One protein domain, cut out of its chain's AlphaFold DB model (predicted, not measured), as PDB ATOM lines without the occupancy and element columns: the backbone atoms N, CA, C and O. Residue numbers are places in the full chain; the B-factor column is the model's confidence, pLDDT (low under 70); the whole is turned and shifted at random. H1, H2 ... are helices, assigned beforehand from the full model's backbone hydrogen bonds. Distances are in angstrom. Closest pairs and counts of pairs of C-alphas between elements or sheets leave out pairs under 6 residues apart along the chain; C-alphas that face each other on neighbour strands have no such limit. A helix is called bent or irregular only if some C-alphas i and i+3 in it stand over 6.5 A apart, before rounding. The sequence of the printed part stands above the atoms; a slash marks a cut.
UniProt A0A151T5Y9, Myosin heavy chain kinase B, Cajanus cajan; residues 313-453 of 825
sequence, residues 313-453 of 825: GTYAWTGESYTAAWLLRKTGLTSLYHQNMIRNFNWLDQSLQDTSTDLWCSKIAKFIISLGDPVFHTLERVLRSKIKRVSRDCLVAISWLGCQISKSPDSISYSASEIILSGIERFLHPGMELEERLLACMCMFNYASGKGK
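Overview. This is residues 313 to 453 of the 825 residues of the protein "Myosin heavy chain kinase B" of Cajanus cajan (UniProt A0A151T5Y9). Four helices, H4 to H7, form an up-and-down bundle, each running against the one before it, with H5 in the middle; H3 crosses H5 near its last residues. H1 packs on H5 and H7, and H2 lies farther out. The printed part has 141 residues with seven named helices, H1 to H7 in order, and no named strand: all helix, compact, with a radius of gyration of the C-alphas of 14.7 A and spans of 39 by 36 by 26 A.

Along the chain. Find C-alpha 323 at (-47.012, 29.526, 47.688), where H1 begins, residues 323 to 330; H2 follows at 336 to 341. H3, 356 to 370, is 21.9 A long. After H4, 373 to 383, come H5, 388 to 405, 25.1 A, and H6, 410 to 428, 25.7 A. H7, 434 to 446, ends at (-42.420, 23.144, 33.164).

Arrangement. Look first at H5, the hub, which touches five helices. It touches H7 at Ser 399 and Cys 443, closest C-alphas 5.1 A apart. With residues 400 to 405 alone it touches H3, about perpendicular at 86 degrees, closest C-alphas Ala 365 and Leu 401, 5.4 A. With residues 396 to 400 alone it touches H1, closest C-alphas Ala 324 and Val 396, 5.9 A. H4 and H6 touch at a shallow tilt of 4 degrees, the same way, closest C-alphas Glu 380 and Ile 420, 5.6 A. H6 has a kink of 53 degrees near residue 422 and is irregular, but only just: C-alphas 423 and 426 are 6.7 A apart. H2 and H7 are close but not clearly touching, closest C-alphas Met 341 and Leu 434, 7.3 A. Every O i to N i+4 pair is within hydrogen-bond range in H1, H2, H3, H4 and H7; H5 has 13 of 14 and H6 9 of 15.

Size, cuts and confidence. The C-alphas of Thr 318 and Lys 451, the two farthest apart, are 42.0 A apart. The printed part has no cut, and the link from H2 to H3, residues 342 to 355, is long. Look for pLDDT under 70 at, among others, residues 313 to 320, 350 to 358 and 449 to 453.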
ATOM      1  N   GLY A 313     -43.730  35.543  48.004       61.28
ATOM      2  CA  GLY A 313     -44.489  36.571  48.724       61.28
ATOM      3  C   GLY A 313     -45.979  36.260  48.893       61.28
ATOM      4  O   GLY A 313     -46.752  37.130  49.284       61.28
ATOM      5  N   THR A 314     -46.413  35.033  48.608       61.91
ATOM      6  CA  THR A 314     -47.811  34.610  48.762       61.91
ATOM      7  C   THR A 314     -48.084  34.108  50.177       61.91
ATOM      8  O   THR A 314     -47.647  33.012  50.536       61.91
ATOM      9  N   TYR A 315     -48.866  34.863  50.954       62.72
ATOM     10  CA  TYR A 315     -49.227  34.513  52.333       62.72
ATOM     11  C   TYR A 315     -50.735  34.613  52.617       62.72
ATOM     12  O   TYR A 315     -51.497  35.362  51.984       62.72
ATOM     13  N   ALA A 316     -51.173  33.817  53.591       54.03
ATOM     14  CA  ALA A 316     -52.498  33.870  54.192       54.03
ATOM     15  C   ALA A 316     -52.676  35.127  55.060       54.03
ATOM     16  O   ALA A 316     -51.703  35.766  55.444       54.03
ATOM     17  N   TRP A 317     -53.910  35.451  55.463       46.19
ATOM     18  CA  TRP A 317     -54.144  36.528  56.433       46.19
ATOM     19  C   TRP A 317     -53.671  36.168  57.832       46.19
ATOM     20  O   TRP A 317     -53.484  37.075  58.625       46.19
ATOM     21  N   THR A 318     -53.485  34.871  58.082       46.31
ATOM     22  CA  THR A 318     -52.891  34.265  59.277       46.31
ATOM     23  C   THR A 318     -51.379  34.057  59.158       46.31
ATOM     24  O   THR A 318     -50.759  33.572  60.096       46.31
ATOM     25  N   GLY A 319     -50.793  34.328  57.985       49.38
ATOM     26  CA  GLY A 319     -49.369  34.143  57.673       49.38
ATOM     27  C   GLY A 319     -48.831  32.778  57.425       49.38
ATOM     28  O   GLY A 319     -47.620  32.577  57.343       49.38
ATOM     29  N   GLU A 320     -49.725  31.833  57.225       58.47
ATOM     30  CA  GLU A 320     -49.334  30.610  56.566       58.47
ATOM     31  C   GLU A 320     -48.908  30.912  55.126       58.47
ATOM     32  O   GLU A 320     -49.540  31.701  54.420       58.47
ATOM     33  N   SER A 321     -47.830  30.273  54.677       71.25
ATOM     34  CA  SER A 321     -47.429  30.325  53.275       71.25
ATOM     35  C   SER A 321     -48.538  29.790  52.376       71.25
ATOM     36  O   SER A 321     -49.039  28.678  52.569       71.25
ATOM     37  N   TYR A 322     -48.866  30.568  51.349       77.19
ATOM     38  CA  TYR A 322     -49.796  30.209  50.287       77.19
ATOM     39  C   TYR A 322     -49.089  29.884  48.967       77.19
ATOM     40  O   TYR A 322     -49.772  29.657  47.971       77.19
ATOM     41  N   THR A 323     -47.753  29.785  48.937       81.62
ATOM     42  CA  THR A 323     -47.012  29.526  47.688       81.62
ATOM     43  C   THR A 323     -47.426  28.210  47.043       81.62
ATOM     44  O   THR A 323     -47.722  28.174  45.848       81.62
ATOM     45  N   ALA A 324     -47.536  27.140  47.835       86.44
ATOM     46  CA  ALA A 324     -48.001  25.843  47.344       86.44
ATOM     47  C   ALA A 324     -49.434  25.926  46.784       86.44
ATOM     48  O   ALA A 324     -49.687  25.473  45.672       86.44
ATOM     49  N   ALA A 325     -50.359  26.568  47.506       84.81
ATOM     50  CA  ALA A 325     -51.744  26.739  47.066       84.81
ATOM     51  C   ALA A 325     -51.855  27.568  45.775       84.81
ATOM     52  O   ALA A 325     -52.589  27.205  44.854       84.81
ATOM     53  N   TRP A 326     -51.092  28.657  45.676       85.44
ATOM     54  CA  TRP A 326     -51.028  29.506  44.487       85.44
ATOM     55  C   TRP A 326     -50.495  28.741  43.267       85.44
ATOM     56  O   TRP A 326     -51.087  28.826  42.190       85.44
ATOM     57  N   LEU A 327     -49.450  27.921  43.431       88.19
ATOM     58  CA  LEU A 327     -48.940  27.041  42.369       88.19
ATOM     59  C   LEU A 327     -49.973  25.996  41.943       88.19
ATOM     60  O   LEU A 327     -50.249  25.844  40.754       88.19
ATOM     61  N   LEU A 328     -50.595  25.312  42.902       88.69
ATOM     62  CA  LEU A 328     -51.624  24.310  42.632       88.69
ATOM     63  C   LEU A 328     -52.827  24.906  41.901       88.69
ATOM     64  O   LEU A 328     -53.373  24.276  40.997       88.69
ATOM     65  N   ARG A 329     -53.210  26.149  42.196       84.75
ATOM     66  CA  ARG A 329     -54.259  26.837  41.438       84.75
ATOM     67  C   ARG A 329     -53.894  26.995  39.955       84.75
ATOM     68  O   ARG A 329     -54.758  26.800  39.101       84.75
ATOM     69  N   LYS A 330     -52.621  27.261  39.630       82.88
ATOM     70  CA  LYS A 330     -52.132  27.346  38.235       82.88
ATOM     71  C   LYS A 330     -52.211  26.017  37.482       82.88
ATOM     72  O   LYS A 330     -52.314  26.022  36.258       82.88
ATOM     73  N   THR A 331     -52.232  24.886  38.188       81.88
ATOM     74  CA  THR A 331     -52.412  23.555  37.573       81.88
ATOM     75  C   THR A 331     -53.846  23.273  37.105       81.88
ATOM     76  O   THR A 331     -54.084  22.276  36.427       81.88
ATOM     77  N   GLY A 332     -54.809  24.151  37.415       78.56
ATOM     78  CA  GLY A 332     -56.216  23.978  37.036       78.56
ATOM     79  C   GLY A 332     -57.025  23.104  37.999       78.56
ATOM     80  O   GLY A 332     -58.076  22.589  37.620       78.56
ATOM     81  N   LEU A 333     -56.561  22.945  39.245       80.38
ATOM     82  CA  LEU A 333     -57.261  22.211  40.298       80.38
ATOM     83  C   LEU A 333     -58.589  22.902  40.667       80.38
ATOM     84  O   LEU A 333     -58.633  23.796  41.512       80.38
ATOM     85  N   THR A 334     -59.682  22.484  40.031       68.44
ATOM     86  CA  THR A 334     -61.023  23.090  40.186       68.44
ATOM     87  C   THR A 334     -61.975  22.264  41.047       68.44
ATOM     88  O   THR A 334     -62.963  22.782  41.557       68.44
ATOM     89  N   SER A 335     -61.694  20.973  41.224       76.56
ATOM     90  CA  SER A 335     -62.561  20.074  41.979       76.56
ATOM     91  C   SER A 335     -62.436  20.313  43.485       76.56
ATOM     92  O   SER A 335     -61.378  20.063  44.067       76.56
ATOM     93  N   LEU A 336     -63.543  20.706  44.125       75.56
ATOM     94  CA  LEU A 336     -63.612  20.915  45.577       75.56
ATOM     95  C   LEU A 336     -63.212  19.660  46.371       75.56
ATOM     96  O   LEU A 336     -62.619  19.764  47.443       75.56
ATOM     97  N   TYR A 337     -63.510  18.471  45.841       76.31
ATOM     98  CA  TYR A 337     -63.115  17.202  46.451       76.31
ATOM     99  C   TYR A 337     -61.590  17.096  46.584       76.31
ATOM    100  O   TYR A 337     -61.074  16.893  47.679       76.31
ATOM    101  N   HIS A 338     -60.863  17.319  45.487       80.69
ATOM    102  CA  HIS A 338     -59.402  17.240  45.480       80.69
ATOM    103  C   HIS A 338     -58.760  18.394  46.262       80.69
ATOM    104  O   HIS A 338     -57.784  18.173  46.971       80.69
ATOM    105  N   GLN A 339     -59.334  19.601  46.204       82.75
ATOM    106  CA  GLN A 339     -58.902  20.737  47.030       82.75
ATOM    107  C   GLN A 339     -58.997  20.434  48.533       82.75
ATOM    108  O   GLN A 339     -58.114  20.825  49.288       82.75
ATOM    109  N   ASN A 340     -60.030  19.699  48.959       81.88
ATOM    110  CA  ASN A 340     -60.217  19.284  50.352       81.88
ATOM    111  C   ASN A 340     -59.320  18.128  50.796       81.88
ATOM    112  O   ASN A 340     -59.167  17.916  51.996       81.88
ATOM    113  N   MET A 341     -58.743  17.370  49.864       79.06
ATOM    114  CA  MET A 341     -57.731  16.359  50.182       79.06
ATOM    115  C   MET A 341     -56.348  16.972  50.426       79.06
ATOM    116  O   MET A 341     -55.485  16.328  51.015       79.06
ATOM    117  N   ILE A 342     -56.127  18.195  49.948       81.19
ATOM    118  CA  ILE A 342     -54.894  18.956  50.148       81.19
ATOM    119  C   ILE A 342     -54.982  19.690  51.493       81.19
ATOM    120  O   ILE A 342     -56.067  19.831  52.058       81.19
ATOM    121  N   ARG A 343     -53.833  20.128  52.029       70.38
ATOM    122  CA  ARG A 343     -53.745  20.918  53.265       70.38
ATOM    123  C   ARG A 343     -54.780  22.045  53.315       70.38
ATOM    124  O   ARG A 343     -55.243  22.536  52.288       70.38
ATOM    125  N   ASN A 344     -55.110  22.459  54.538       72.31
ATOM    126  CA  ASN A 344     -56.118  23.470  54.852       72.31
ATOM    127  C   ASN A 344     -55.770  24.867  54.302       72.31
ATOM    128  O   ASN A 344     -55.392  25.767  55.047       72.31
ATOM    129  N   PHE A 345     -55.921  25.054  52.997       74.94
ATOM    130  CA  PHE A 345     -55.851  26.350  52.343       74.94
ATOM    131  C   PHE A 345     -57.251  26.944  52.233       74.94
ATOM    132  O   PHE A 345     -58.214  26.253  51.897       74.94
ATOM    133  N   ASN A 346     -57.374  28.250  52.471       73.31
ATOM    134  CA  ASN A 346     -58.567  28.968  52.047       73.31
ATOM    135  C   ASN A 346     -58.457  29.248  50.543       73.31
ATOM    136  O   ASN A 346     -57.818  30.211  50.131       73.31
ATOM    137  N   TRP A 347     -59.066  28.404  49.714       76.00
ATOM    138  CA  TRP A 347     -59.002  28.536  48.253       76.00
ATOM    139  C   TRP A 347     -59.770  29.749  47.708       76.00
ATOM    140  O   TRP A 347     -59.478  30.221  46.609       76.00
ATOM    141  N   LEU A 348     -60.722  30.282  48.478       74.00
ATOM    142  CA  LEU A 348     -61.530  31.455  48.117       74.00
ATOM    143  C   LEU A 348     -60.842  32.780  48.442       74.00
ATOM    144  O   LEU A 348     -61.415  33.855  48.268       74.00
ATOM    145  N   ASP A 349     -59.617  32.715  48.931       71.62
ATOM    146  CA  ASP A 349     -58.949  33.875  49.448       71.62
ATOM    147  C   ASP A 349     -58.513  34.870  48.359       71.62
ATOM    148  O   ASP A 349     -57.943  34.485  47.336       71.62
ATOM    149  N   GLN A 350     -58.739  36.164  48.603       67.44
ATOM    150  CA  GLN A 350     -58.316  37.245  47.715       67.44
ATOM    151  C   GLN A 350     -56.796  37.290  47.522       67.44
ATOM    152  O   GLN A 350     -56.358  37.619  46.425       67.44
ATOM    153  N   SER A 351     -55.977  36.895  48.511       66.06
ATOM    154  CA  SER A 351     -54.513  36.893  48.314       66.06
ATOM    155  C   SER A 351     -54.041  35.857  47.289       66.06
ATOM    156  O   SER A 351     -52.987  36.026  46.688       66.06
ATOM    157  N   LEU A 352     -54.836  34.813  47.023       69.06
ATOM    158  CA  LEU A 352     -54.577  33.865  45.932       69.06
ATOM    159  C   LEU A 352     -55.033  34.393  44.563       69.06
ATOM    160  O   LEU A 352     -54.781  33.733  43.554       69.06
ATOM    161  N   GLN A 353     -55.777  35.503  44.524       65.75
ATOM    162  CA  GLN A 353     -56.354  36.119  43.320       65.75
ATOM    163  C   GLN A 353     -55.567  37.349  42.843       65.75
ATOM    164  O   GLN A 353     -55.891  37.896  41.792       65.75
ATOM    165  N   ASP A 354     -54.556  37.782  43.597       65.94
ATOM    166  CA  ASP A 354     -53.785  38.985  43.299       65.94
ATOM    167  C   ASP A 354     -52.831  38.772  42.111       65.94
ATOM    168  O   ASP A 354     -51.929  37.932  42.130       65.94
ATOM    169  N   THR A 355     -53.036  39.556  41.053       64.31
ATOM    170  CA  THR A 355     -52.223  39.533  39.832       64.31
ATOM    171  C   THR A 355     -50.897  40.274  39.996       64.31
ATOM    172  O   THR A 355     -49.953  40.013  39.249       64.31
ATOM    173  N   SER A 356     -50.775  41.174  40.977       62.47
ATOM    174  CA  SER A 356     -49.530  41.906  41.242       62.47
ATOM    175  C   SER A 356     -48.420  40.976  41.742       62.47
ATOM    176  O   SER A 356     -47.245  41.139  41.389       62.47
ATOM    177  N   THR A 357     -48.808  39.925  42.470       65.00
ATOM    178  CA  THR A 357     -47.905  38.894  42.978       65.00
ATOM    179  C   THR A 357     -47.223  38.126  41.846       65.00
ATOM    180  O   THR A 357     -46.048  37.789  41.958       65.00
ATOM    181  N   ASP A 358     -47.890  37.917  40.704       68.81
ATOM    182  CA  ASP A 358     -47.294  37.227  39.549       68.81
ATOM    183  C   ASP A 358     -46.091  37.982  38.963       68.81
ATOM    184  O   ASP A 358     -45.086  37.359  38.595       68.81
ATOM    185  N   LEU A 359     -46.167  39.317  38.884       71.69
ATOM    186  CA  LEU A 359     -45.086  40.146  38.345       71.69
ATOM    187  C   LEU A 359     -43.872  40.136  39.277       71.69
ATOM    188  O   LEU A 359     -42.740  39.979  38.816       71.69
ATOM    189  N   TRP A 360     -44.110  40.274  40.581       72.12
ATOM    190  CA  TRP A 360     -43.076  40.212  41.611       72.12
ATOM    191  C   TRP A 360     -42.384  38.843  41.643       72.12
ATOM    192  O   TRP A 360     -41.167  38.757  41.469       72.12
ATOM    193  N   CYS A 361     -43.168  37.763  41.721       76.56
ATOM    194  CA  CYS A 361     -42.698  36.381  41.617       76.56
ATOM    195  C   CYS A 361     -41.821  36.157  40.385       76.56
ATOM    196  O   CYS A 361     -40.774  35.520  40.472       76.56
ATOM    197  N   SER A 362     -42.254  36.664  39.225       79.75
ATOM    198  CA  SER A 362     -41.515  36.519  37.971       79.75
ATOM    199  C   SER A 362     -40.157  37.214  38.024       79.75
ATOM    200  O   SER A 362     -39.181  36.639  37.545       79.75
ATOM    201  N   LYS A 363     -40.065  38.406  38.628       78.00
ATOM    202  CA  LYS A 363     -38.801  39.149  38.768       78.00
ATOM    203  C   LYS A 363     -37.783  38.386  39.615       78.00
ATOM    204  O   LYS A 363     -36.667  38.168  39.150       78.00
ATOM    205  N   ILE A 364     -38.175  37.930  40.807       78.81
ATOM    206  CA  ILE A 364     -37.262  37.204  41.706       78.81
ATOM    207  C   ILE A 364     -36.832  35.874  41.080       78.81
ATOM    208  O   ILE A 364     -35.645  35.559  41.047       78.81
ATOM    209  N   ALA A 365     -37.778  35.109  40.529       86.00
ATOM    210  CA  ALA A 365     -37.461  33.826  39.911       86.00
ATOM    211  C   ALA A 365     -36.499  33.983  38.721       86.00
ATOM    212  O   ALA A 365     -35.542  33.221  38.622       86.00
ATOM    213  N   LYS A 366     -36.690  34.993  37.856       85.81
ATOM    214  CA  LYS A 366     -35.760  35.286  36.747       85.81
ATOM    215  C   LYS A 366     -34.341  35.551  37.241       85.81
ATOM    216  O   LYS A 366     -33.401  35.034  36.644       85.81
ATOM    217  N   PHE A 367     -34.196  36.311  38.325       84.00
ATOM    218  CA  PHE A 367     -32.894  36.570  38.929       84.00
ATOM    219  C   PHE A 367     -32.240  35.277  39.443       84.00
ATOM    220  O   PHE A 367     -31.126  34.960  39.038       84.00
ATOM    221  N   ILE A 368     -32.948  34.481  40.247       86.19
ATOM    222  CA  ILE A 368     -32.408  33.222  40.791       86.19
ATOM    223  C   ILE A 368     -32.000  32.259  39.664       86.19
ATOM    224  O   ILE A 368     -30.949  31.633  39.735       86.19
ATOM    225  N   ILE A 369     -32.800  32.172  38.597       87.06
ATOM    226  CA  ILE A 369     -32.504  31.340  37.420       87.06
ATOM    227  C   ILE A 369     -31.266  31.845  36.664       87.06
ATOM    228  O   ILE A 369     -30.515  31.036  36.123       87.06
ATOM    229  N   SER A 370     -31.033  33.162  36.631       85.38
ATOM    230  CA  SER A 370     -29.882  33.757  35.938       85.38
ATOM    231  C   SER A 370     -28.527  33.415  36.571       85.38
ATOM    232  O   SER A 370     -27.517  33.480  35.878       85.38
ATOM    233  N   LEU A 371     -28.510  32.973  37.836       84.94
ATOM    234  CA  LEU A 371     -27.309  32.472  38.519       84.94
ATOM    235  C   LEU A 371     -26.839  31.102  37.984       84.94
ATOM    236  O   LEU A 371     -25.705  30.700  38.228       84.94
ATOM    237  N   GLY A 372     -27.695  30.382  37.248       85.94
ATOM    238  CA  GLY A 372     -27.336  29.166  36.516       85.94
ATOM    239  C   GLY A 372     -27.182  27.897  37.366       85.94
ATOM    240  O   GLY A 372     -27.842  27.703  38.390       85.94
ATOM    241  N   ASP A 373     -26.310  27.001  36.899       87.19
ATOM    242  CA  ASP A 373     -26.155  25.613  37.363       87.19
ATOM    243  C   ASP A 373     -25.925  25.416  38.877       87.19
ATOM    244  O   ASP A 373     -26.487  24.459  39.427       87.19
ATOM    245  N   PRO A 374     -25.175  26.280  39.600       89.06
ATOM    246  CA  PRO A 374     -24.965  26.115  41.042       89.06
ATOM    247  C   PRO A 374     -26.270  26.070  41.844       89.06
ATOM    248  O   PRO A 374     -26.388  25.320  42.821       89.06
ATOM    249  N   VAL A 375     -27.276  26.835  41.411       90.00
ATOM    250  CA  VAL A 375     -28.601  26.853  42.038       90.00
ATOM    251  C   VAL A 375     -29.303  25.518  41.821       90.00
ATOM    252  O   VAL A 375     -29.810  24.925  42.773       90.00
ATOM    253  N   PHE A 376     -29.295  24.999  40.592       90.50
ATOM    254  CA  PHE A 376     -29.978  23.749  40.255       90.50
ATOM    255  C   PHE A 376     -29.359  22.542  40.960       90.50
ATOM    256  O   PHE A 376     -30.097  21.720  41.499       90.50
ATOM    257  N   HIS A 377     -28.027  22.461  41.039       90.06
ATOM    258  CA  HIS A 377     -27.346  21.412  41.802       90.06
ATOM    259  C   HIS A 377     -27.642  21.492  43.301       90.06
ATOM    260  O   HIS A 377     -27.834  20.464  43.954       90.06
ATOM    261  N   THR A 378     -27.720  22.705  43.851       89.81
ATOM    262  CA  THR A 378     -28.088  22.898  45.255       89.81
ATOM    263  C   THR A 378     -29.514  22.422  45.518       89.81
ATOM    264  O   THR A 378     -29.733  21.630  46.434       89.81
ATOM    265  N   LEU A 379     -30.470  22.829  44.683       91.38
ATOM    266  CA  LEU A 379     -31.869  22.412  44.788       91.38
ATOM    267  C   LEU A 379     -32.034  20.895  44.656       91.38
ATOM    268  O   LEU A 379     -32.746  20.286  45.446       91.38
ATOM    269  N   GLU A 380     -31.350  20.268  43.700       91.19
ATOM    270  CA  GLU A 380     -31.378  18.816  43.492       91.19
ATOM    271  C   GLU A 380     -30.882  18.055  44.732       91.19
ATOM    272  O   GLU A 380     -31.548  17.127  45.207       91.19
ATOM    273  N   ARG A 381     -29.773  18.515  45.328       89.00
ATOM    274  CA  ARG A 381     -29.224  17.954  46.566       89.00
ATOM    275  C   ARG A 381     -30.197  18.103  47.735       89.00
ATOM    276  O   ARG A 381     -30.452  17.127  48.440       89.00
ATOM    277  N   VAL A 382     -30.766  19.292  47.936       88.56
ATOM    278  CA  VAL A 382     -31.677  19.577  49.063       88.56
ATOM    279  C   VAL A 382     -32.996  18.829  48.922       88.56
ATOM    280  O   VAL A 382     -33.547  18.334  49.908       88.56
ATOM    281  N   LEU A 383     -33.465  18.635  47.691       88.56
ATOM    282  CA  LEU A 383     -34.623  17.805  47.402       88.56
ATOM    283  C   LEU A 383     -34.424  16.369  47.928       88.56
ATOM    284  O   LEU A 383     -35.399  15.695  48.256       88.56
ATOM    285  N   ARG A 384     -33.169  15.881  48.024       86.19
ATOM    286  CA  ARG A 384     -32.799  14.573  48.610       86.19
ATOM    287  C   ARG A 384     -32.632  14.560  50.132       86.19
ATOM    288  O   ARG A 384     -32.260  13.514  50.664       86.19
ATOM    289  N   SER A 385     -32.943  15.650  50.832       86.44
ATOM    290  CA  SER A 385     -32.909  15.683  52.297       86.44
ATOM    291  C   SER A 385     -33.829  14.620  52.914       86.44
ATOM    292  O   SER A 385     -34.917  14.335  52.412       86.44
ATOM    293  N   LYS A 386     -33.395  14.042  54.042       81.38
ATOM    294  CA  LYS A 386     -34.203  13.107  54.846       81.38
ATOM    295  C   LYS A 386     -35.321  13.829  55.613       81.38
ATOM    296  O   LYS A 386     -36.285  13.194  56.044       81.38
ATOM    297  N   ILE A 387     -35.208  15.147  55.789       84.31
ATOM    298  CA  ILE A 387     -36.204  15.961  56.484       84.31
ATOM    299  C   ILE A 387     -37.344  16.272  55.507       84.31
ATOM    300  O   ILE A 387     -37.210  17.128  54.635       84.31
ATOM    301  N   LYS A 388     -38.502  15.625  55.698       82.62
ATOM    302  CA  LYS A 388     -39.680  15.783  54.819       82.62
ATOM    303  C   LYS A 388     -40.101  17.239  54.598       82.62
ATOM    304  O   LYS A 388     -40.517  17.610  53.508       82.62
ATOM    305  N   ARG A 389     -39.999  18.072  55.641       82.75
ATOM    306  CA  ARG A 389     -40.338  19.498  55.549       82.75
ATOM    307  C   ARG A 389     -39.416  20.233  54.574       82.75
ATOM    308  O   ARG A 389     -39.909  20.949  53.717       82.75
ATOM    309  N   VAL A 390     -38.108  19.988  54.662       87.81
ATOM    310  CA  VAL A 390     -37.094  20.590  53.783       87.81
ATOM    311  C   VAL A 390     -37.300  20.139  52.341       87.81
ATOM    312  O   VAL A 390     -37.337  20.970  51.438       87.81
ATOM    313  N   SER A 391     -37.493  18.836  52.113       89.81
ATOM    314  CA  SER A 391     -37.717  18.309  50.763       89.81
ATOM    315  C   SER A 391     -39.002  18.860  50.136       89.81
ATOM    316  O   SER A 391     -39.008  19.188  48.951       89.81
ATOM    317  N   ARG A 392     -40.072  19.019  50.929       89.62
ATOM    318  CA  ARG A 392     -41.330  19.639  50.492       89.62
ATOM    319  C   ARG A 392     -41.141  21.114  50.146       89.62
ATOM    320  O   ARG A 392     -41.547  21.535  49.069       89.62
ATOM    321  N   ASP A 393     -40.546  21.900  51.038       88.06
ATOM    322  CA  ASP A 393     -40.374  23.341  50.818       88.06
ATOM    323  C   ASP A 393     -39.433  23.588  49.616       88.06
ATOM    324  O   ASP A 393     -39.697  24.442  48.769       88.06
ATOM    325  N   CYS A 394     -38.415  22.737  49.429       92.69
ATOM    326  CA  CYS A 394     -37.589  22.720  48.221       92.69
ATOM    327  C   CYS A 394     -38.390  22.377  46.952       92.69
ATOM    328  O   CYS A 394     -38.190  23.010  45.915       92.69
ATOM    329  N   LEU A 395     -39.311  21.407  47.007       93.44
ATOM    330  CA  LEU A 395     -40.190  21.079  45.879       93.44
ATOM    331  C   LEU A 395     -41.072  22.275  45.494       93.44
ATOM    332  O   LEU A 395     -41.174  22.588  44.311       93.44
ATOM    333  N   VAL A 396     -41.638  22.984  46.477       91.75
ATOM    334  CA  VAL A 396     -42.414  24.221  46.257       91.75
ATOM    335  C   VAL A 396     -41.560  25.287  45.561       91.75
ATOM    336  O   VAL A 396     -42.009  25.884  44.581       91.75
ATOM    337  N   ALA A 397     -40.318  25.492  46.015       91.31
ATOM    338  CA  ALA A 397     -39.389  26.433  45.388       91.31
ATOM    339  C   ALA A 397     -39.078  26.056  43.926       91.31
ATOM    340  O   ALA A 397     -39.150  26.907  43.041       91.31
ATOM    341  N   ILE A 398     -38.804  24.776  43.649       93.06
ATOM    342  CA  ILE A 398     -38.552  24.270  42.289       93.06
ATOM    343  C   ILE A 398     -39.786  24.460  41.396       93.06
ATOM    344  O   ILE A 398     -39.664  24.943  40.271       93.06
ATOM    345  N   SER A 399     -40.989  24.145  41.883       92.56
ATOM    346  CA  SER A 399     -42.237  24.359  41.133       92.56
ATOM    347  C   SER A 399     -42.446  25.829  40.764       92.56
ATOM    348  O   SER A 399     -42.865  26.143  39.643       92.56
ATOM    349  N   TRP A 400     -42.124  26.739  41.685       91.19
ATOM    350  CA  TRP A 400     -42.183  28.178  41.453       91.19
ATOM    351  C   TRP A 400     -41.170  28.654  40.409       91.19
ATOM    352  O   TRP A 400     -41.571  29.318  39.450       91.19
ATOM    353  N   LEU A 401     -39.898  28.266  40.528       90.88
ATOM    354  CA  LEU A 401     -38.866  28.604  39.538       90.88
ATOM    355  C   LEU A 401     -39.210  28.035  38.151       90.88
ATOM    356  O   LEU A 401     -39.069  28.728  37.142       90.88
ATOM    357  N   GLY A 402     -39.771  26.824  38.099       88.19
ATOM    358  CA  GLY A 402     -40.241  26.186  36.869       88.19
ATOM    359  C   GLY A 402     -41.199  27.055  36.050       88.19
ATOM    360  O   GLY A 402     -41.108  27.080  34.825       88.19
ATOM    361  N   CYS A 403     -42.057  27.848  36.703       87.62
ATOM    362  CA  CYS A 403     -42.988  28.754  36.016       87.62
ATOM    363  C   CYS A 403     -42.294  29.811  35.136       87.62
ATOM    364  O   CYS A 403     -42.932  30.379  34.245       87.62
ATOM    365  N   GLN A 404     -41.030  30.140  35.427       87.94
ATOM    366  CA  GLN A 404     -40.225  31.064  34.624       87.94
ATOM    367  C   GLN A 404     -39.265  30.344  33.683       87.94
ATOM    368  O   GLN A 404     -39.009  30.869  32.606       87.94
ATOM    369  N   ILE A 405     -38.785  29.148  34.035       85.19
ATOM    370  CA  ILE A 405     -37.848  28.377  33.202       85.19
ATOM    371  C   ILE A 405     -38.422  28.072  31.822       85.19
ATOM    372  O   ILE A 405     -37.702  28.171  30.833       85.19
ATOM    373  N   SER A 406     -39.728  27.818  31.726       77.25
ATOM    374  CA  SER A 406     -40.404  27.625  30.438       77.25
ATOM    375  C   SER A 406     -40.376  28.867  29.526       77.25
ATOM    376  O   SER A 406     -40.768  28.780  28.366       77.25
ATOM    377  N   LYS A 407     -39.981  30.035  30.053       81.88
ATOM    378  CA  LYS A 407     -39.868  31.328  29.355       81.88
ATOM    379  C   LYS A 407     -38.416  31.818  29.256       81.88
ATOM    380  O   LYS A 407     -38.182  32.896  28.710       81.88
ATOM    381  N   SER A 408     -37.468  31.087  29.841       79.50
ATOM    382  CA  SER A 408     -36.045  31.430  29.887       79.50
ATOM    383  C   SER A 408     -35.314  30.975  28.615       79.50
ATOM    384  O   SER A 408     -35.841  30.142  27.877       79.50
ATOM    385  N   PRO A 409     -34.095  31.488  28.350       78.38
ATOM    386  CA  PRO A 409     -33.275  31.025  27.236       78.38
ATOM    387  C   PRO A 409     -33.031  29.514  27.272       78.38
ATOM    388  O   PRO A 409     -32.851  28.917  28.339       78.38
ATOM    389  N   ASP A 410     -32.950  28.929  26.081       78.06
ATOM    390  CA  ASP A 410     -32.839  27.490  25.869       78.06
ATOM    391  C   ASP A 410     -31.696  26.847  26.676       78.06
ATOM    392  O   ASP A 410     -31.925  25.833  27.331       78.06
ATOM    393  N   SER A 411     -30.504  27.459  26.721       80.56
ATOM    394  CA  SER A 411     -29.324  26.936  27.436       80.56
ATOM    395  C   SER A 411     -29.576  26.672  28.926       80.56
ATOM    396  O   SER A 411     -29.302  25.575  29.412       80.56
ATOM    397  N   ILE A 412     -30.146  27.651  29.632       82.81
ATOM    398  CA  ILE A 412     -30.467  27.545  31.061       82.81
ATOM    399  C   ILE A 412     -31.587  26.524  31.266       82.81
ATOM    400  O   ILE A 412     -31.518  25.703  32.179       82.81
ATOM    401  N   SER A 413     -32.598  26.533  30.391       81.56
ATOM    402  CA  SER A 413     -33.704  25.580  30.481       81.56
ATOM    403  C   SER A 413     -33.229  24.132  30.310       81.56
ATOM    404  O   SER A 413     -33.645  23.269  31.080       81.56
ATOM    405  N   TYR A 414     -32.298  23.863  29.383       82.75
ATOM    406  CA  TYR A 414     -31.734  22.529  29.168       82.75
ATOM    407  C   TYR A 414     -30.968  22.029  30.395       82.75
ATOM    408  O   TYR A 414     -31.212  20.904  30.829       82.75
ATOM    409  N   SER A 415     -30.092  22.862  30.965       84.12
ATOM    410  CA  SER A 415     -29.318  22.509  32.164       84.12
ATOM    411  C   SER A 415     -30.234  22.220  33.357       84.12
ATOM    412  O   SER A 415     -30.165  21.153  33.973       84.12
ATOM    413  N   ALA A 416     -31.193  23.115  33.614       85.50
ATOM    414  CA  ALA A 416     -32.160  22.953  34.694       85.50
ATOM    415  C   ALA A 416     -32.972  21.654  34.549       85.50
ATOM    416  O   ALA A 416     -33.179  20.930  35.524       85.50
ATOM    417  N   SER A 417     -33.393  21.335  33.322       84.25
ATOM    418  CA  SER A 417     -34.119  20.103  32.990       84.25
ATOM    419  C   SER A 417     -33.266  18.853  33.220       84.25
ATOM    420  O   SER A 417     -33.751  17.833  33.711       84.25
ATOM    421  N   GLU A 418     -31.981  18.901  32.876       83.44
ATOM    422  CA  GLU A 418     -31.075  17.769  33.045       83.44
ATOM    423  C   GLU A 418     -30.832  17.450  34.524       83.44
ATOM    424  O   GLU A 418     -30.937  16.285  34.918       83.44
ATOM    425  N   ILE A 419     -30.593  18.472  35.343       86.06
ATOM    426  CA  ILE A 419     -30.255  18.318  36.760       86.06
ATOM    427  C   ILE A 419     -31.504  17.953  37.581       86.06
ATOM    428  O   ILE A 419     -31.533  16.928  38.267       86.06
ATOM    429  N   ILE A 420     -32.574  18.748  37.472       88.75
ATOM    430  CA  ILE A 420     -33.691  18.714  38.429       88.75
ATOM    431  C   ILE A 420     -34.662  17.551  38.171       88.75
ATOM    432  O   ILE A 420     -35.126  16.937  39.133       88.75
ATOM    433  N   LEU A 421     -34.957  17.201  36.907       84.19
ATOM    434  CA  LEU A 421     -35.975  16.181  36.582       84.19
ATOM    435  C   LEU A 421     -35.709  14.833  37.273       84.19
ATOM    436  O   LEU A 421     -36.648  14.186  37.728       84.19
ATOM    437  N   SER A 422     -34.436  14.449  37.426       79.31
ATOM    438  CA  SER A 422     -34.047  13.183  38.068       79.31
ATOM    439  C   SER A 422     -34.493  13.083  39.535       79.31
ATOM    440  O   SER A 422     -34.882  12.015  40.004       79.31
ATOM    441  N   GLY A 423     -34.488  14.205  40.258       81.94
ATOM    442  CA  GLY A 423     -34.873  14.264  41.664       81.94
ATOM    443  C   GLY A 423     -36.383  14.367  41.895       81.94
ATOM    444  O   GLY A 423     -36.831  14.096  43.013       81.94
ATOM    445  N   ILE A 424     -37.163  14.751  40.875       88.12
ATOM    446  CA  ILE A 424     -38.617  14.972  40.977       88.12
ATOM    447  C   ILE A 424     -39.403  13.659  40.891       88.12
ATOM    448  O   ILE A 424     -40.418  13.522  41.571       88.12
ATOM    449  N   GLU A 425     -38.942  12.679  40.108       83.06
ATOM    450  CA  GLU A 425     -39.701  11.452  39.802       83.06
ATOM    451  C   GLU A 425     -40.221  10.714  41.048       83.06
ATOM    452  O   GLU A 425     -41.356  10.237  41.063       83.06
ATOM    453  N   ARG A 426     -39.446  10.692  42.140       83.56
ATOM    454  CA  ARG A 426     -39.858  10.074  43.417       83.56
ATOM    455  C   ARG A 426     -41.118  10.690  44.031       83.56
ATOM    456  O   ARG A 426     -41.853   9.988  44.718       83.56
ATOM    457  N   PHE A 427     -41.375  11.977  43.795       86.06
ATOM    458  CA  PHE A 427     -42.527  12.683  44.359       86.06
ATOM    459  C   PHE A 427     -43.824  12.356  43.626       86.06
ATOM    460  O   PHE A 427     -44.895  12.627  44.154       86.06
ATOM    461  N   LEU A 428     -43.754  11.737  42.443       81.69
ATOM    462  CA  LEU A 428     -44.937  11.254  41.726       81.69
ATOM    463  C   LEU A 428     -45.488   9.951  42.315       81.69
ATOM    464  O   LEU A 428     -46.634   9.596  42.030       81.69
ATOM    465  N   HIS A 429     -44.703   9.260  43.149       76.44
ATOM    466  CA  HIS A 429     -45.076   7.977  43.728       76.44
ATOM    467  C   HIS A 429     -46.416   8.062  44.498       76.44
ATOM    468  O   HIS A 429     -46.607   8.990  45.286       76.44
ATOM    469  N   PRO A 430     -47.330   7.079  44.350       65.38
ATOM    470  CA  PRO A 430     -48.638   7.054  45.022       65.38
ATOM    471  C   PRO A 430     -48.625   7.218  46.547       65.38
ATOM    472  O   PRO A 430     -49.623   7.632  47.125       65.38
ATOM    473  N   GLY A 431     -47.512   6.872  47.199       66.12
ATOM    474  CA  GLY A 431     -47.334   7.016  48.648       66.12
ATOM    475  C   GLY A 431     -47.000   8.436  49.128       66.12
ATOM    476  O   GLY A 431     -46.882   8.636  50.336       66.12
ATOM    477  N   MET A 432     -46.810   9.392  48.215       75.69
ATOM    478  CA  MET A 432     -46.554  10.804  48.526       75.69
ATOM    479  C   MET A 432     -47.866  11.583  48.681       75.69
ATOM    480  O   MET A 432     -48.906  11.167  48.161       75.69
ATOM    481  N   GLU A 433     -47.835  12.717  49.388       78.19
ATOM    482  CA  GLU A 433     -49.032  13.547  49.574       78.19
ATOM    483  C   GLU A 433     -49.538  14.079  48.220       78.19
ATOM    484  O   GLU A 433     -48.753  14.350  47.309       78.19
ATOM    485  N   LEU A 434     -50.858  14.256  48.067       82.69
ATOM    486  CA  LEU A 434     -51.437  14.745  46.806       82.69
ATOM    487  C   LEU A 434     -50.844  16.102  46.393       82.69
ATOM    488  O   LEU A 434     -50.566  16.310  45.216       82.69
ATOM    489  N   GLU A 435     -50.612  16.994  47.361       87.62
ATOM    490  CA  GLU A 435     -49.939  18.282  47.153       87.62
ATOM    491  C   GLU A 435     -48.578  18.104  46.464       87.62
ATOM    492  O   GLU A 435     -48.324  18.713  45.426       87.62
ATOM    493  N   GLU A 436     -47.731  17.220  46.995       88.50
ATOM    494  CA  GLU A 436     -46.385  16.960  46.476       88.50
ATOM    495  C   GLU A 436     -46.435  16.331  45.081       88.50
ATOM    496  O   GLU A 436     -45.691  16.739  44.192       88.50
ATOM    497  N   ARG A 437     -47.357  15.389  44.852       88.62
ATOM    498  CA  ARG A 437     -47.544  14.742  43.543       88.62
ATOM    499  C   ARG A 437     -47.966  15.741  42.465       88.62
ATOM    500  O   ARG A 437     -47.468  15.685  41.340       88.62
ATOM    501  N   LEU A 438     -48.866  16.666  42.800       90.94
ATOM    502  CA  LEU A 438     -49.331  17.708  41.882       90.94
ATOM    503  C   LEU A 438     -48.228  18.731  41.577       90.94
ATOM    504  O   LEU A 438     -48.023  19.070  40.410       90.94
ATOM    505  N   LEU A 439     -47.479  19.167  42.594       92.31
ATOM    506  CA  LEU A 439     -46.317  20.047  42.425       92.31
ATOM    507  C   LEU A 439     -45.219  19.383  41.585       92.31
ATOM    508  O   LEU A 439     -44.690  19.997  40.660       92.31
ATOM    509  N   ALA A 440     -44.928  18.107  41.838       91.88
ATOM    510  CA  ALA A 440     -43.986  17.323  41.048       91.88
ATOM    511  C   ALA A 440     -44.422  17.229  39.584       91.88
ATOM    512  O   ALA A 440     -43.614  17.461  38.689       91.88
ATOM    513  N   CYS A 441     -45.704  16.965  39.321       90.50
ATOM    514  CA  CYS A 441     -46.232  16.929  37.960       90.50
ATOM    515  C   CYS A 441     -46.104  18.285  37.250       90.50
ATOM    516  O   CYS A 441     -45.698  18.333  36.087       90.50
ATOM    517  N   MET A 442     -46.376  19.384  37.958       91.12
ATOM    518  CA  MET A 442     -46.165  20.739  37.450       91.12
ATOM    519  C   MET A 442     -44.689  21.008  37.130       91.12
ATOM    520  O   MET A 442     -44.386  21.583  36.085       91.12
ATOM    521  N   CYS A 443     -43.759  20.560  37.982       90.88
ATOM    522  CA  CYS A 443     -42.331  20.635  37.682       90.88
ATOM    523  C   CYS A 443     -41.987  19.836  36.426       90.88
ATOM    524  O   CYS A 443     -41.356  20.377  35.525       90.88
ATOM    525  N   MET A 444     -42.434  18.582  36.319       87.81
ATOM    526  CA  MET A 444     -42.163  17.771  35.128       87.81
ATOM    527  C   MET A 444     -42.649  18.468  33.858       87.81
ATOM    528  O   MET A 444     -41.933  18.471  32.868       87.81
ATOM    529  N   PHE A 445     -43.820  19.104  33.891       87.31
ATOM    530  CA  PHE A 445     -44.352  19.846  32.749       87.31
ATOM    531  C   PHE A 445     -43.489  21.065  32.393       87.31
ATOM    532  O   PHE A 445     -43.090  21.230  31.242       87.31
ATOM    533  N   ASN A 446     -43.150  21.893  33.382       88.25
ATOM    534  CA  ASN A 446     -42.420  23.144  33.164       88.25
ATOM    535  C   ASN A 446     -40.944  22.942  32.784       88.25
ATOM    536  O   ASN A 446     -40.389  23.738  32.031       88.25
ATOM    537  N   TYR A 447     -40.319  21.883  33.301       86.38
ATOM    538  CA  TYR A 447     -38.928  21.516  33.028       86.38
ATOM    539  C   TYR A 447     -38.805  20.490  31.890       86.38
ATOM    540  O   TYR A 447     -37.711  20.042  31.576       86.38
ATOM    541  N   ALA A 448     -39.891  20.085  31.230       76.88
ATOM    542  CA  ALA A 448     -39.819  19.220  30.051       76.88
ATOM    543  C   ALA A 448     -39.594  20.014  28.748       76.88
ATOM    544  O   ALA A 448     -40.193  19.714  27.710       76.88
ATOM    545  N   SER A 449     -38.720  21.028  28.761       67.44
ATOM    546  CA  SER A 449     -38.271  21.685  27.532       67.44
ATOM    547  C   SER A 449     -37.111  20.905  26.909       67.44
ATOM    548  O   SER A 449     -36.274  20.301  27.587       67.44
ATOM    549  N   GLY A 450     -37.050  20.886  25.574       65.56
ATOM    550  CA  GLY A 450     -35.801  20.515  24.929       65.56
ATOM    551  C   GLY A 450     -35.328  19.060  25.119       65.56
ATOM    552  O   GLY A 450     -36.097  18.129  24.886       65.56
ATOM    553  N   LYS A 451     -34.075  18.850  25.570       57.66
ATOM    554  CA  LYS A 451     -33.534  17.526  25.965       57.66
ATOM    555  C   LYS A 451     -34.340  16.865  27.095       57.66
ATOM    556  O   LYS A 451     -34.364  15.639  27.173       57.66
ATOM    557  N   GLY A 452     -35.067  17.636  27.912       58.94
ATOM    558  CA  GLY A 452     -36.002  17.106  28.911       58.94
ATOM    559  C   GLY A 452     -37.092  16.219  28.298       58.94
ATOM    560  O   GLY A 452     -37.488  15.227  28.905       58.94
ATOM    561  N   LYS A 453     -37.487  16.471  27.040       67.06
ATOM    562  CA  LYS A 453     -38.423  15.610  26.293       67.06
ATOM    563  C   LYS A 453     -37.886  14.193  26.078       67.06
ATOM    564  O   LYS A 453     -38.658  13.243  26.083       67.06
TER     565      LYS A 453